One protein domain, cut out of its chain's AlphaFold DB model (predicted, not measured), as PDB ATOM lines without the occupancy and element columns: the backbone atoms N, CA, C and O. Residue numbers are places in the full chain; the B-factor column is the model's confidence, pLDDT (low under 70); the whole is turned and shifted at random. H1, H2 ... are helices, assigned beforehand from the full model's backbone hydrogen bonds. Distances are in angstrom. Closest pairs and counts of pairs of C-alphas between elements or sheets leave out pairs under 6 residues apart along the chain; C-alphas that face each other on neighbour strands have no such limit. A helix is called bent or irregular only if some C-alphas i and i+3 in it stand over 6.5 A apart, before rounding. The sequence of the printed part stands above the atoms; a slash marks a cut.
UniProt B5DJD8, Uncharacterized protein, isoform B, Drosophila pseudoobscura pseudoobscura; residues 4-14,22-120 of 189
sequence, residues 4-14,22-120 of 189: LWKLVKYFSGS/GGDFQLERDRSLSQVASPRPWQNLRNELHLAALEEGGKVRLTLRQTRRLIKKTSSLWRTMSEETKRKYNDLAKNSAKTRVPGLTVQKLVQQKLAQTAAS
ATOM      1  N   LEU A   4     -28.612 -34.722   9.288       63.03
ATOM      2  CA  LEU A   4     -29.668 -35.336  10.092       63.03
ATOM      3  C   LEU A   4     -29.788 -34.687  11.480       63.03
ATOM      4  O   LEU A   4     -30.898 -34.478  11.960       63.03
ATOM      5  N   TRP A   5     -28.670 -34.270  12.077       59.12
ATOM      6  CA  TRP A   5     -28.648 -33.592  13.375       59.12
ATOM      7  C   TRP A   5     -29.272 -32.196  13.328       59.12
ATOM      8  O   TRP A   5     -30.018 -31.821  14.230       59.12
ATOM      9  N   LYS A   6     -29.065 -31.448  12.235       61.34
ATOM     10  CA  LYS A   6     -29.766 -30.170  12.024       61.34
ATOM     11  C   LYS A   6     -31.281 -30.373  11.961       61.34
ATOM     12  O   LYS A   6     -32.028 -29.581  12.523       61.34
ATOM     13  N   LEU A   7     -31.741 -31.441  11.309       63.50
ATOM     14  CA  LEU A   7     -33.164 -31.772  11.189       63.50
ATOM     15  C   LEU A   7     -33.808 -32.147  12.525       63.50
ATOM     16  O   LEU A   7     -34.965 -31.788  12.758       63.50
ATOM     17  N   VAL A   8     -33.067 -32.842  13.385       61.97
ATOM     18  CA  VAL A   8     -33.510 -33.285  14.713       61.97
ATOM     19  C   VAL A   8     -33.595 -32.104  15.692       61.97
ATOM     20  O   VAL A   8     -34.606 -31.986  16.381       61.97
ATOM     21  N   LYS A   9     -32.679 -31.127  15.609       62.78
ATOM     22  CA  LYS A   9     -32.759 -29.861  16.367       62.78
ATOM     23  C   LYS A   9     -34.099 -29.132  16.174       62.78
ATOM     24  O   LYS A   9     -34.724 -28.672  17.129       62.78
ATOM     25  N   TYR A  10     -34.612 -29.107  14.939       59.09
ATOM     26  CA  TYR A  10     -35.937 -28.540  14.628       59.09
ATOM     27  C   TYR A  10     -37.120 -29.320  15.236       59.09
ATOM     28  O   TYR A  10     -38.262 -28.864  15.145       59.09
ATOM     29  N   PHE A  11     -36.907 -30.525  15.767       57.00
ATOM     30  CA  PHE A  11     -37.934 -31.335  16.428       57.00
ATOM     31  C   PHE A  11     -37.928 -31.207  17.944       57.00
ATOM     32  O   PHE A  11     -39.009 -31.239  18.542       57.00
ATOM     33  N   SER A  12     -36.746 -31.090  18.543       55.41
ATOM     34  CA  SER A  12     -36.577 -31.112  19.996       55.41
ATOM     35  C   SER A  12     -36.842 -29.756  20.650       55.41
ATOM     36  O   SER A  12     -37.187 -29.726  21.827       55.41
ATOM     37  N   GLY A  13     -36.761 -28.649  19.897       49.56
ATOM     38  CA  GLY A  13     -37.020 -27.300  20.422       49.56
ATOM     39  C   GLY A  13     -35.968 -26.813  21.426       49.56
ATOM     40  O   GLY A  13     -36.230 -25.860  22.148       49.56
ATOM     41  N   SER A  14     -34.806 -27.471  21.477       48.16
ATOM     42  CA  SER A  14     -33.683 -27.103  22.342       48.16
ATOM     43  C   SER A  14     -32.845 -25.996  21.690       48.16
ATOM     44  O   SER A  14     -32.475 -26.103  20.513       48.16
ATOM     45  N   GLY A  22     -17.363 -36.340  19.565       50.41
ATOM     46  CA  GLY A  22     -16.563 -37.385  18.913       50.41
ATOM     47  C   GLY A  22     -17.323 -38.503  18.182       50.41
ATOM     48  O   GLY A  22     -18.529 -38.709  18.337       50.41
ATOM     49  N   GLY A  23     -16.582 -39.212  17.321       57.41
ATOM     50  CA  GLY A  23     -17.077 -40.272  16.431       57.41
ATOM     51  C   GLY A  23     -17.721 -41.467  17.143       57.41
ATOM     52  O   GLY A  23     -18.541 -42.158  16.535       57.41
ATOM     53  N   ASP A  24     -17.446 -41.650  18.432       61.72
ATOM     54  CA  ASP A  24     -17.953 -42.764  19.239       61.72
ATOM     55  C   ASP A  24     -19.482 -42.742  19.375       61.72
ATOM     56  O   ASP A  24     -20.137 -43.781  19.272       61.72
ATOM     57  N   PHE A  25     -20.095 -41.555  19.479       66.50
ATOM     58  CA  PHE A  25     -21.560 -41.432  19.509       66.50
ATOM     59  C   PHE A  25     -22.206 -41.811  18.177       66.50
ATOM     60  O   PHE A  25     -23.328 -42.318  18.142       66.50
ATOM     61  N   GLN A  26     -21.528 -41.544  17.060       69.38
ATOM     62  CA  GLN A  26     -22.025 -41.915  15.739       69.38
ATOM     63  C   GLN A  26     -21.957 -43.435  15.554       69.38
ATOM     64  O   GLN A  26     -22.942 -44.032  15.121       69.38
ATOM     65  N   LEU A  27     -20.846 -44.055  15.966       75.81
ATOM     66  CA  LEU A  27     -20.646 -45.504  15.932       75.81
ATOM     67  C   LEU A  27     -21.687 -46.239  16.792       75.81
ATOM     68  O   LEU A  27     -22.343 -47.176  16.336       75.81
ATOM     69  N   GLU A  28     -21.899 -45.770  18.020       78.56
ATOM     70  CA  GLU A  28     -22.859 -46.352  18.956       78.56
ATOM     71  C   GLU A  28     -24.311 -46.186  18.461       78.56
ATOM     72  O   GLU A  28     -25.167 -47.059  18.668       78.56
ATOM     73  N   ARG A  29     -24.602 -45.104  17.727       79.12
ATOM     74  CA  ARG A  29     -25.894 -44.899  17.056       79.12
ATOM     75  C   ARG A  29     -26.081 -45.824  15.860       79.12
ATOM     76  O   ARG A  29     -27.157 -46.401  15.731       79.12
ATOM     77  N   ASP A  30     -25.072 -46.007  15.014       82.25
ATOM     78  CA  ASP A  30     -25.149 -46.934  13.878       82.25
ATOM     79  C   ASP A  30     -25.273 -48.395  14.364       82.25
ATOM     80  O   ASP A  30     -26.066 -49.174  13.819       82.25
ATOM     81  N   ARG A  31     -24.607 -48.753  15.474       84.81
ATOM     82  CA  ARG A  31     -24.793 -50.039  16.171       84.81
ATOM     83  C   ARG A  31     -26.230 -50.207  16.662       84.81
ATOM     84  O   ARG A  31     -26.860 -51.231  16.407       84.81
ATOM     85  N   SER A  32     -26.771 -49.177  17.311       85.81
ATOM     86  CA  SER A  32     -28.163 -49.145  17.783       85.81
ATOM     87  C   SER A  32     -29.154 -49.320  16.643       85.81
ATOM     88  O   SER A  32     -30.074 -50.132  16.721       85.81
ATOM     89  N   LEU A  33     -28.944 -48.573  15.560       85.50
ATOM     90  CA  LEU A  33     -29.781 -48.592  14.373       85.50
ATOM     91  C   LEU A  33     -29.788 -49.978  13.716       85.50
ATOM     92  O   LEU A  33     -30.841 -50.427  13.267       85.50
ATOM     93  N   SER A  34     -28.651 -50.675  13.728       86.06
ATOM     94  CA  SER A  34     -28.517 -52.040  13.209       86.06
ATOM     95  C   SER A  34     -29.336 -53.063  14.005       86.06
ATOM     96  O   SER A  34     -29.940 -53.952  13.405       86.06
ATOM     97  N   GLN A  35     -29.433 -52.905  15.331       86.62
ATOM     98  CA  GLN A  35     -30.229 -53.786  16.200       86.62
ATOM     99  C   GLN A  35     -31.742 -53.622  16.000       86.62
ATOM    100  O   GLN A  35     -32.500 -54.579  16.159       86.62
ATOM    101  N   VAL A  36     -32.196 -52.417  15.637       89.00
ATOM    102  CA  VAL A  36     -33.612 -52.104  15.356       89.00
ATOM    103  C   VAL A  36     -33.894 -51.962  13.859       89.00
ATOM    104  O   VAL A  36     -34.907 -51.371  13.467       89.00
ATOM    105  N   ALA A  37     -32.998 -52.481  13.018       90.00
ATOM    106  CA  ALA A  37     -33.120 -52.396  11.575       90.00
ATOM    107  C   ALA A  37     -34.403 -53.085  11.089       90.00
ATOM    108  O   ALA A  37     -34.864 -54.093  11.623       90.00
ATOM    109  N   SER A  38     -34.992 -52.513  10.049       89.56
ATOM    110  CA  SER A  38     -36.204 -52.970   9.388       89.56
ATOM    111  C   SER A  38     -35.889 -53.344   7.941       89.56
ATOM    112  O   SER A  38     -35.077 -52.665   7.307       89.56
ATOM    113  N   PRO A  39     -36.591 -54.335   7.361       90.88
ATOM    114  CA  PRO A  39     -36.490 -54.643   5.933       90.88
ATOM    115  C   PRO A  39     -37.026 -53.515   5.039       90.88
ATOM    116  O   PRO A  39     -36.920 -53.584   3.821       90.88
ATOM    117  N   ARG A  40     -37.624 -52.464   5.620       92.81
ATOM    118  CA  ARG A  40     -38.098 -51.285   4.891       92.81
ATOM    119  C   ARG A  40     -37.095 -50.132   5.037       92.81
ATOM    120  O   ARG A  40     -37.007 -49.573   6.133       92.81
ATOM    121  N   PRO A  41     -36.427 -49.692   3.953       92.12
ATOM    122  CA  PRO A  41     -35.428 -48.618   3.999       92.12
ATOM    123  C   PRO A  41     -35.949 -47.321   4.636       92.12
ATOM    124  O   PRO A  41     -35.310 -46.742   5.510       92.12
ATOM    125  N   TRP A  42     -37.170 -46.911   4.283       93.31
ATOM    126  CA  TRP A  42     -37.809 -45.726   4.865       93.31
ATOM    127  C   TRP A  42     -37.980 -45.822   6.392       93.31
ATOM    128  O   TRP A  42     -37.824 -44.832   7.110       93.31
ATOM    129  N   GLN A  43     -38.269 -47.020   6.912       91.94
ATOM    130  CA  GLN A  43     -38.411 -47.237   8.351       91.94
ATOM    131  C   GLN A  43     -37.060 -47.115   9.067       91.94
ATOM    132  O   GLN A  43     -37.029 -46.670  10.211       91.94
ATOM    133  N   ASN A  44     -35.951 -47.434   8.397       91.81
ATOM    134  CA  ASN A  44     -34.607 -47.247   8.943       91.81
ATOM    135  C   ASN A  44     -34.250 -45.764   9.076       91.81
ATOM    136  O   ASN A  44     -33.803 -45.351  10.143       91.81
ATOM    137  N   LEU A  45     -34.554 -44.943   8.063       91.38
ATOM    138  CA  LEU A  45     -34.421 -43.484   8.176       91.38
ATOM    139  C   LEU A  45     -35.270 -42.946   9.338       91.38
ATOM    140  O   LEU A  45     -34.816 -42.125  10.134       91.38
ATOM    141  N   ARG A  46     -36.511 -43.431   9.466       91.88
ATOM    142  CA  ARG A  46     -37.387 -43.056  10.580       91.88
ATOM    143  C   ARG A  46     -36.782 -43.431  11.934       91.88
ATOM    144  O   ARG A  46     -36.865 -42.631  12.861       91.88
ATOM    145  N   ASN A  47     -36.220 -44.631  12.059       91.06
ATOM    146  CA  ASN A  47     -35.616 -45.115  13.298       91.06
ATOM    147  C   ASN A  47     -34.383 -44.285  13.677       91.06
ATOM    148  O   ASN A  47     -34.255 -43.927  14.843       91.06
ATOM    149  N   GLU A  48     -33.539 -43.912  12.712       89.69
ATOM    150  CA  GLU A  48     -32.381 -43.038  12.949       89.69
ATOM    151  C   GLU A  48     -32.811 -41.662  13.472       89.69
ATOM    152  O   GLU A  48     -32.316 -41.204  14.500       89.69
ATOM    153  N   LEU A  49     -33.800 -41.036  12.827       88.75
ATOM    154  CA  LEU A  49     -34.347 -39.752  13.276       88.75
ATOM    155  C   LEU A  49     -35.020 -39.848  14.652       88.75
ATOM    156  O   LEU A  49     -34.971 -38.902  15.432       88.75
ATOM    157  N   HIS A  50     -35.662 -40.978  14.951       88.38
ATOM    158  CA  HIS A  50     -36.296 -41.214  16.245       88.38
ATOM    159  C   HIS A  50     -35.247 -41.380  17.348       88.38
ATOM    160  O   HIS A  50     -35.387 -40.754  18.393       88.38
ATOM    161  N   LEU A  51     -34.187 -42.159  17.107       86.94
ATOM    162  CA  LEU A  51     -33.067 -42.309  18.039       86.94
ATOM    163  C   LEU A  51     -32.415 -40.958  18.334       86.94
ATOM    164  O   LEU A  51     -32.279 -40.599  19.497       86.94
ATOM    165  N   ALA A  52     -32.115 -40.179  17.295       84.06
ATOM    166  CA  ALA A  52     -31.520 -38.859  17.461       84.06
ATOM    167  C   ALA A  52     -32.428 -37.902  18.261       84.06
ATOM    168  O   ALA A  52     -31.948 -37.177  19.126       84.06
ATOM    169  N   ALA A  53     -33.745 -37.921  18.023       83.94
ATOM    170  CA  ALA A  53     -34.691 -37.078  18.761       83.94
ATOM    171  C   ALA A  53     -34.834 -37.475  20.241       83.94
ATOM    172  O   ALA A  53     -35.111 -36.625  21.086       83.94
ATOM    173  N   LEU A  54     -34.681 -38.763  20.563       83.56
ATOM    174  CA  LEU A  54     -34.692 -39.255  21.943       83.56
ATOM    175  C   LEU A  54     -33.382 -38.920  22.668       83.56
ATOM    176  O   LEU A  54     -33.431 -38.498  23.821       83.56
ATOM    177  N   GLU A  55     -32.251 -39.058  21.973       78.94
ATOM    178  CA  GLU A  55     -30.905 -38.731  22.461       78.94
ATOM    179  C   GLU A  55     -30.783 -37.237  22.796       78.94
ATOM    180  O   GLU A  55     -30.425 -36.892  23.917       78.94
ATOM    181  N   GLU A  56     -31.176 -36.341  21.881       72.50
ATOM    182  CA  GLU A  56     -31.143 -34.888  22.121       72.50
ATOM    183  C   GLU A  56     -32.141 -34.458  23.207       72.50
ATOM    184  O   GLU A  56     -31.860 -33.580  24.019       72.50
ATOM    185  N   GLY A  57     -33.322 -35.078  23.229       71.00
ATOM    186  CA  GLY A  57     -34.361 -34.749  24.195       71.00
ATOM    187  C   GLY A  57     -34.136 -35.323  25.594       71.00
ATOM    188  O   GLY A  57     -34.932 -34.995  26.473       71.00
ATOM    189  N   GLY A  58     -33.147 -36.209  25.789       74.19
ATOM    190  CA  GLY A  58     -32.956 -36.968  27.031       74.19
ATOM    191  C   GLY A  58     -34.183 -37.802  27.421       74.19
ATOM    192  O   GLY A  58     -34.474 -37.979  28.601       74.19
ATOM    193  N   LYS A  59     -34.973 -38.250  26.437       78.50
ATOM    194  CA  LYS A  59     -36.297 -38.862  26.647       78.50
ATOM    195  C   LYS A  59     -36.292 -40.328  26.242       78.50
ATOM    196  O   LYS A  59     -35.697 -40.703  25.243       78.50
ATOM    197  N   VAL A  60     -37.068 -41.144  26.957       81.94
ATOM    198  CA  VAL A  60     -37.307 -42.560  26.608       81.94
ATOM    199  C   VAL A  60     -38.322 -42.696  25.466       81.94
ATOM    200  O   VAL A  60     -38.278 -43.638  24.672       81.94
ATOM    201  N   ARG A  61     -39.267 -41.751  25.366       85.31
ATOM    202  CA  ARG A  61     -40.386 -41.816  24.421       85.31
ATOM    203  C   ARG A  61     -40.759 -40.439  23.875       85.31
ATOM    204  O   ARG A  61     -40.795 -39.459  24.612       85.31
ATOM    205  N   LEU A  62     -41.106 -40.387  22.589       85.12
ATOM    206  CA  LEU A  62     -41.708 -39.209  21.962       85.12
ATOM    207  C   LEU A  62     -43.223 -39.165  22.207       85.12
ATOM    208  O   LEU A  62     -43.896 -40.195  22.239       85.12
ATOM    209  N   THR A  63     -43.779 -37.960  22.316       87.88
ATOM    210  CA  THR A  63     -45.238 -37.757  22.337       87.88
ATOM    211  C   THR A  63     -45.863 -38.074  20.977       87.88
ATOM    212  O   THR A  63     -45.207 -37.972  19.938       87.88
ATOM    213  N   LEU A  64     -47.172 -38.354  20.944       89.06
ATOM    214  CA  LEU A  64     -47.900 -38.607  19.694       89.06
ATOM    215  C   LEU A  64     -47.749 -37.453  18.684       89.06
ATOM    216  O   LEU A  64     -47.563 -37.682  17.487       89.06
ATOM    217  N   ARG A  65     -47.780 -36.202  19.166       88.44
ATOM    218  CA  ARG A  65     -47.595 -35.001  18.337       88.44
ATOM    219  C   ARG A  65     -46.196 -34.961  17.720       88.44
ATOM    220  O   ARG A  65     -46.072 -34.698  16.523       88.44
ATOM    221  N   GLN A  66     -45.159 -35.259  18.503       87.44
ATOM    222  CA  GLN A  66     -43.780 -35.341  18.014       87.44
ATOM    223  C   GLN A  66     -43.613 -36.482  17.008       87.44
ATOM    224  O   GLN A  66     -43.068 -36.254  15.932       87.44
ATOM    225  N   THR A  67     -44.166 -37.667  17.280       88.50
ATOM    226  CA  THR A  67     -44.123 -38.804  16.349       88.50
ATOM    227  C   THR A  67     -44.800 -38.481  15.018       88.50
ATOM    228  O   THR A  67     -44.234 -38.768  13.964       88.50
ATOM    229  N   ARG A  68     -45.979 -37.841  15.029       89.88
ATOM    230  CA  ARG A  68     -46.679 -37.425  13.798       89.88
ATOM    231  C   ARG A  68     -45.854 -36.435  12.981       89.88
ATOM    232  O   ARG A  68     -45.748 -36.587  11.766       89.88
ATOM    233  N   ARG A  69     -45.257 -35.430  13.632       90.00
ATOM    234  CA  ARG A  69     -44.372 -34.473  12.948       90.00
ATOM    235  C   ARG A  69     -43.139 -35.182  12.379       90.00
ATOM    236  O   ARG A  69     -42.747 -34.875  11.256       90.00
ATOM    237  N   LEU A  70     -42.556 -36.120  13.131       90.00
ATOM    238  CA  LEU A  70     -41.380 -36.887  12.720       90.00
ATOM    239  C   LEU A  70     -41.677 -37.671  11.448       90.00
ATOM    240  O   LEU A  70     -40.987 -37.468  10.458       90.00
ATOM    241  N   ILE A  71     -42.770 -38.439  11.425       90.69
ATOM    242  CA  ILE A  71     -43.212 -39.188  10.239       90.69
ATOM    243  C   ILE A  71     -43.345 -38.266   9.020       90.69
ATOM    244  O   ILE A  71     -42.796 -38.579   7.967       90.69
ATOM    245  N   LYS A  72     -44.018 -37.114   9.162       91.56
ATOM    246  CA  LYS A  72     -44.199 -36.163   8.054       91.56
ATOM    247  C   LYS A  72     -42.865 -35.681   7.482       91.56
ATOM    248  O   LYS A  72     -42.691 -35.713   6.264       91.56
ATOM    249  N   LYS A  73     -41.909 -35.270   8.326       88.19
ATOM    250  CA  LYS A  73     -40.601 -34.840   7.806       88.19
ATOM    251  C   LYS A  73     -39.775 -36.004   7.289       88.19
ATOM    252  O   LYS A  73     -39.092 -35.812   6.299       88.19
ATOM    253  N   THR A  74     -39.855 -37.196   7.883       91.81
ATOM    254  CA  THR A  74     -39.198 -38.385   7.327       91.81
ATOM    255  C   THR A  74     -39.688 -38.655   5.908       91.81
ATOM    256  O   THR A  74     -38.880 -38.890   5.019       91.81
ATOM    257  N   SER A  75     -40.999 -38.573   5.661       92.62
ATOM    258  CA  SER A  75     -41.567 -38.709   4.316       92.62
ATOM    259  C   SER A  75     -41.111 -37.603   3.366       92.62
ATOM    260  O   SER A  75     -40.761 -37.902   2.229       92.62
ATOM    261  N   SER A  76     -41.088 -36.345   3.818       91.25
ATOM    262  CA  SER A  76     -40.587 -35.224   3.011       91.25
ATOM    263  C   SER A  76     -39.113 -35.404   2.655       91.25
ATOM    264  O   SER A  76     -38.737 -35.296   1.495       91.25
ATOM    265  N   LEU A  77     -38.297 -35.728   3.654       90.06
ATOM    266  CA  LEU A  77     -36.861 -35.899   3.529       90.06
ATOM    267  C   LEU A  77     -36.529 -37.070   2.603       90.06
ATOM    268  O   LEU A  77     -35.711 -36.926   1.706       90.06
ATOM    269  N   TRP A  78     -37.216 -38.202   2.754       91.69
ATOM    270  CA  TRP A  78     -37.023 -39.356   1.877       91.69
ATOM    271  C   TRP A  78     -37.210 -39.011   0.392       91.69
ATOM    272  O   TRP A  78     -36.514 -39.561  -0.454       91.69
ATOM    273  N   ARG A  79     -38.124 -38.090   0.061       91.38
ATOM    274  CA  ARG A  79     -38.351 -37.656  -1.327       91.38
ATOM    275  C   ARG A  79     -37.222 -36.778  -1.863       91.38
ATOM    276  O   ARG A  79     -36.909 -36.881  -3.040       91.38
ATOM    277  N   THR A  80     -36.620 -35.945  -1.016       91.19
ATOM    278  CA  THR A  80     -35.593 -34.968  -1.414       91.19
ATOM    279  C   THR A  80     -34.158 -35.464  -1.225       91.19
ATOM    280  O   THR A  80     -33.223 -34.795  -1.648       91.19
ATOM    281  N   MET A  81     -33.952 -36.595  -0.548       87.00
ATOM    282  CA  MET A  81     -32.621 -37.169  -0.329       87.00
ATOM    283  C   MET A  81     -32.009 -37.728  -1.615       87.00
ATOM    284  O   MET A  81     -32.711 -38.317  -2.439       87.00
ATOM    285  N   SER A  82     -30.681 -37.613  -1.725       90.88
ATOM    286  CA  SER A  82     -29.905 -38.239  -2.798       90.88
ATOM    287  C   SER A  82     -30.001 -39.765  -2.747       90.88
ATOM    288  O   SER A  82     -30.133 -40.365  -1.673       90.88
ATOM    289  N   GLU A  83     -29.884 -40.408  -3.911       90.62
ATOM    290  CA  GLU A  83     -29.869 -41.871  -4.006       90.62
ATOM    291  C   GLU A  83     -28.694 -42.488  -3.243       90.62
ATOM    292  O   GLU A  83     -28.856 -43.524  -2.607       90.62
ATOM    293  N   GLU A  84     -27.539 -41.823  -3.201       87.00
ATOM    294  CA  GLU A  84     -26.393 -42.237  -2.379       87.00
ATOM    295  C   GLU A  84     -26.766 -42.365  -0.902       87.00
ATOM    296  O   GLU A  84     -26.470 -43.372  -0.258       87.00
ATOM    297  N   THR A  85     -27.501 -41.391  -0.363       86.38
ATOM    298  CA  THR A  85     -27.915 -41.462   1.039       86.38
ATOM    299  C   THR A  85     -29.002 -42.516   1.248       86.38
ATOM    300  O   THR A  85     -29.036 -43.189   2.278       86.38
ATOM    301  N   LYS A  86     -29.878 -42.728   0.256       90.44
ATOM    302  CA  LYS A  86     -30.851 -43.830   0.285       90.44
ATOM    303  C   LYS A  86     -30.171 -45.197   0.226       90.44
ATOM    304  O   LYS A  86     -30.707 -46.136   0.818       90.44
ATOM    305  N   ARG A  87     -29.011 -45.338  -0.432       91.44
ATOM    306  CA  ARG A  87     -28.249 -46.602  -0.468       91.44
ATOM    307  C   ARG A  87     -27.887 -47.076   0.935       91.44
ATOM    308  O   ARG A  87     -28.197 -48.222   1.238       91.44
ATOM    309  N   LYS A  88     -27.426 -46.188   1.833       90.44
ATOM    310  CA  LYS A  88     -27.181 -46.516   3.260       90.44
ATOM    311  C   LYS A  88     -28.368 -47.267   3.881       90.44
ATOM    312  O   LYS A  88     -28.203 -48.325   4.485       90.44
ATOM    313  N   TYR A  89     -29.584 -46.742   3.716       91.44
ATOM    314  CA  TYR A  89     -30.791 -47.338   4.300       91.44
ATOM    315  C   TYR A  89     -31.263 -48.602   3.586       91.44
ATOM    316  O   TYR A  89     -31.866 -49.467   4.228       91.44
ATOM    317  N   ASN A  90     -31.011 -48.704   2.282       91.81
ATOM    318  CA  ASN A  90     -31.274 -49.908   1.504       91.81
ATOM    319  C   ASN A  90     -30.343 -51.049   1.915       91.81
ATOM    320  O   ASN A  90     -30.808 -52.165   2.127       91.81
ATOM    321  N   ASP A  91     -29.056 -50.778   2.091       90.62
ATOM    322  CA  ASP A  91     -28.089 -51.794   2.501       90.62
ATOM    323  C   ASP A  91     -28.334 -52.241   3.941       90.62
ATOM    324  O   ASP A  91     -28.289 -53.436   4.239       90.62
ATOM    325  N   LEU A  92     -28.730 -51.317   4.818       88.75
ATOM    326  CA  LEU A  92     -29.199 -51.677   6.152       88.75
ATOM    327  C   LEU A  92     -30.478 -52.530   6.106       88.75
ATOM    328  O   LEU A  92     -30.619 -53.475   6.878       88.75
ATOM    329  N   ALA A  93     -31.406 -52.240   5.189       90.88
ATOM    330  CA  ALA A  93     -32.625 -53.029   5.033       90.88
ATOM    331  C   ALA A  93     -32.337 -54.460   4.557       90.88
ATOM    332  O   ALA A  93     -32.899 -55.404   5.114       90.88
ATOM    333  N   LYS A  94     -31.411 -54.634   3.605       91.38
ATOM    334  CA  LYS A  94     -30.951 -55.956   3.142       91.38
ATOM    335  C   LYS A  94     -30.316 -56.769   4.273       91.38
ATOM    336  O   LYS A  94     -30.573 -57.961   4.394       91.38
ATOM    337  N   ASN A  95     -29.525 -56.117   5.123       88.25
ATOM    338  CA  ASN A  95     -28.835 -56.766   6.239       88.25
ATOM    339  C   ASN A  95     -29.683 -56.874   7.516       88.25
ATOM    340  O   ASN A  95     -29.256 -57.513   8.475       88.25
ATOM    341  N   SER A  96     -30.897 -56.312   7.523       86.56
ATOM    342  CA  SER A  96     -31.735 -56.244   8.724       86.56
ATOM    343  C   SER A  96     -32.025 -57.615   9.330       86.56
ATOM    344  O   SER A  96     -32.016 -57.746  10.545       86.56
ATOM    345  N   ALA A  97     -32.205 -58.662   8.522       83.06
ATOM    346  CA  ALA A  97     -32.437 -60.013   9.033       83.06
ATOM    347  C   ALA A  97     -31.255 -60.572   9.848       83.06
ATOM    348  O   ALA A  97     -31.465 -61.395  10.731       83.06
ATOM    349  N   LYS A  98     -30.026 -60.120   9.566       85.62
ATOM    350  CA  LYS A  98     -28.804 -60.581  10.238       85.62
ATOM    351  C   LYS A  98     -28.510 -59.797  11.514       85.62
ATOM    352  O   LYS A  98     -27.983 -60.358  12.465       85.62
ATOM    353  N   THR A  99     -28.805 -58.499  11.523       81.75
ATOM    354  CA  THR A  99     -28.400 -57.594  12.611       81.75
ATOM    355  C   THR A  99     -29.522 -57.273  13.590       81.75
ATOM    356  O   THR A  99     -29.253 -56.824  14.704       81.75
ATOM    357  N   ARG A 100     -30.783 -57.449  13.181       85.88
ATOM    358  CA  ARG A 100     -31.944 -57.090  13.993       85.88
ATOM    359  C   ARG A 100     -32.096 -58.043  15.170       85.88
ATOM    360  O   ARG A 100     -32.127 -59.256  14.998       85.88
ATOM    361  N   VAL A 101     -32.347 -57.475  16.342       85.19
ATOM    362  CA  VAL A 101     -32.775 -58.223  17.524       85.19
ATOM    363  C   VAL A 101     -34.306 -58.369  17.490       85.19
ATOM    364  O   VAL A 101     -35.021 -57.356  17.489       85.19
ATOM    365  N   PRO A 102     -34.856 -59.597  17.438       81.69
ATOM    366  CA  PRO A 102     -36.302 -59.808  17.447       81.69
ATOM    367  C   PRO A 102     -36.963 -59.181  18.683       81.69
ATOM    368  O   PRO A 102     -36.447 -59.255  19.793       81.69
ATOM    369  N   GLY A 103     -38.110 -58.519  18.500       81.25
ATOM    370  CA  GLY A 103     -38.866 -57.899  19.601       81.25
ATOM    371  C   GLY A 103     -38.260 -56.622  20.212       81.25
ATOM    372  O   GLY A 103     -38.915 -55.980  21.047       81.25
ATOM    373  N   LEU A 104     -37.060 -56.218  19.779       85.94
ATOM    374  CA  LEU A 104     -36.424 -54.970  20.187       85.94
ATOM    375  C   LEU A 104     -37.000 -53.792  19.392       85.94
ATOM    376  O   LEU A 104     -37.110 -53.816  18.165       85.94
ATOM    377  N   THR A 105     -37.384 -52.739  20.110       86.88
ATOM    378  CA  THR A 105     -37.894 -51.492  19.530       86.88
ATOM    379  C   THR A 105     -36.976 -50.338  19.907       86.88
ATOM    380  O   THR A 105     -36.258 -50.424  20.899       86.88
ATOM    381  N   VAL A 106     -37.046 -49.231  19.162       85.62
ATOM    382  CA  VAL A 106     -36.291 -47.998  19.463       85.62
ATOM    383  C   VAL A 106     -36.475 -47.560  20.924       85.62
ATOM    384  O   VAL A 106     -35.506 -47.214  21.584       85.62
ATOM    385  N   GLN A 107     -37.700 -47.636  21.454       84.94
ATOM    386  CA  GLN A 107     -37.997 -47.252  22.840       84.94
ATOM    387  C   GLN A 107     -37.344 -48.197  23.853       84.94
ATOM    388  O   GLN A 107     -36.704 -47.733  24.792       84.94
ATOM    389  N   LYS A 108     -37.464 -49.515  23.639       85.31
ATOM    390  CA  LYS A 108     -36.826 -50.521  24.504       85.31
ATOM    391  C   LYS A 108     -35.305 -50.375  24.499       85.31
ATOM    392  O   LYS A 108     -34.688 -50.483  25.549       85.31
ATOM    393  N   LEU A 109     -34.717 -50.082  23.338       85.94
ATOM    394  CA  LEU A 109     -33.280 -49.868  23.205       85.94
ATOM    395  C   LEU A 109     -32.811 -48.633  23.985       85.94
ATOM    396  O   LEU A 109     -31.845 -48.712  24.735       85.94
ATOM    397  N   VAL A 110     -33.511 -47.501  23.856       85.19
ATOM    398  CA  VAL A 110     -33.181 -46.285  24.619       85.19
ATOM    399  C   VAL A 110     -33.346 -46.518  26.123       85.19
ATOM    400  O   VAL A 110     -32.489 -46.109  26.900       85.19
ATOM    401  N   GLN A 111     -34.393 -47.233  26.539       84.81
ATOM    402  CA  GLN A 111     -34.596 -47.599  27.941       84.81
ATOM    403  C   GLN A 111     -33.463 -48.484  28.484       84.81
ATOM    404  O   GLN A 111     -32.969 -48.229  29.578       84.81
ATOM    405  N   GLN A 112     -33.020 -49.487  27.717       85.44
ATOM    406  CA  GLN A 112     -31.887 -50.343  28.086       85.44
ATOM    407  C   GLN A 112     -30.597 -49.541  28.245       85.44
ATOM    408  O   GLN A 112     -29.878 -49.737  29.219       85.44
ATOM    409  N   LYS A 113     -30.324 -48.607  27.330       82.62
ATOM    410  CA  LYS A 113     -29.138 -47.746  27.411       82.62
ATOM    411  C   LYS A 113     -29.143 -46.865  28.649       82.62
ATOM    412  O   LYS A 113     -28.147 -46.816  29.356       82.62
ATOM    413  N   LEU A 114     -30.276 -46.233  28.948       79.31
ATOM    414  CA  LEU A 114     -30.423 -45.416  30.153       79.31
ATOM    415  C   LEU A 114     -30.226 -46.246  31.429       79.31
ATOM    416  O   LEU A 114     -29.546 -45.797  32.348       79.31
ATOM    417  N   ALA A 115     -30.759 -47.471  31.466       80.00
ATOM    418  CA  ALA A 115     -30.554 -48.390  32.585       80.00
ATOM    419  C   ALA A 115     -29.084 -48.829  32.730       80.00
ATOM    420  O   ALA A 115     -28.574 -48.879  33.846       80.00
ATOM    421  N   GLN A 116     -28.381 -49.098  31.624       79.38
ATOM    422  CA  GLN A 116     -26.957 -49.454  31.634       79.38
ATOM    423  C   GLN A 116     -26.072 -48.295  32.099       79.38
ATOM    424  O   GLN A 116     -25.151 -48.510  32.880       79.38
ATOM    425  N   THR A 117     -26.365 -47.063  31.677       72.62
ATOM    426  CA  THR A 117     -25.649 -45.873  32.157       72.62
ATOM    427  C   THR A 117     -25.861 -45.664  33.657       72.62
ATOM    428  O   THR A 117     -24.898 -45.396  34.370       72.62
ATOM    429  N   ALA A 118     -27.089 -45.847  34.156       70.56
ATOM    430  CA  ALA A 118     -27.380 -45.754  35.587       70.56
ATOM    431  C   ALA A 118     -26.676 -46.854  36.404       70.56
ATOM    432  O   ALA A 118     -26.121 -46.570  37.460       70.56
ATOM    433  N   ALA A 119     -26.643 -48.092  35.898       68.06
ATOM    434  CA  ALA A 119     -25.957 -49.206  36.552       68.06
ATOM    435  C   ALA A 119     -24.425 -49.044  36.544       68.06
ATOM    436  O   ALA A 119     -23.771 -49.320  37.544       68.06
ATOM    437  N   SER A 120     -23.852 -48.543  35.445       63.09
ATOM    438  CA  SER A 120     -22.413 -48.280  35.336       63.09
ATOM    439  C   SER A 120     -21.950 -47.145  36.251       63.09
ATOM    440  O   SER A 120     -20.822 -47.187  36.733       63.09
TER     441      SER A 120
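This is residues 4 to 14 and 22 to 120 of the 189 residues of the protein "Uncharacterized protein, isoform B" of Drosophila pseudoobscura pseudoobscura (UniProt B5DJD8). Helix H3 runs through the middle, and H1, H2, H4, H5 and H6 pack round it, mostly crossed; residues 22 to 28, 79 to 84 and 115 to 120 stick out. The printed part has 110 residues with six named helices, H1 to H6 in chain order, and no named strand. It is all helix and compact, with a radius of gyration of the C-alphas of 13.7 A and spans of 41 by 35 by 29 A.

Start at the hub, H3, residues 41 to 57. H1, residues 4 to 12, touches it, closest at C-alphas Val 8 and Ala 53, 5.7 A. H4, residues 64 to 80, touches it at a steep tilt of 49 degrees, opposite ways, closest at C-alphas Arg 46 and Thr 74, 6.0 A. H5, residues 83 to 99, touches it about perpendicular, at 90 degrees, closest at C-alphas Pro 41 and Tyr 89, 4.8 A; it is irregular, with C-alphas 94 and 97 7.3 A apart. H2, residues 23 to 35, touches H3 with residues 29 to 33 alone, closest at C-alphas Leu 33 and Glu 48, 6.3 A. H6, residues 106 to 120, touches H3 with residues 106 to 110 alone, closest at C-alphas Leu 51 and Val 106, 6.7 A. O i to N i+4 pairs are within hydrogen-bond range throughout H2, H3, H4 and H6, but 3 of 5 in H1 and 9 of 13 in H5.

Find C-alpha 41 at (-35.428, -48.618, 3.999); H3 runs 24.5 A to C-alpha 57. H4 measures 24.7 A; H6 ends at C-alpha 120, (-22.413, -48.280, 35.336).

Residues 15 to 21 are cut out, leaving C-alphas 14 and 22 20.3 A apart. Of the links printed whole, none is long. The pLDDT is under 70 at residues 4 to 14, 22 to 26 and 119 to 120.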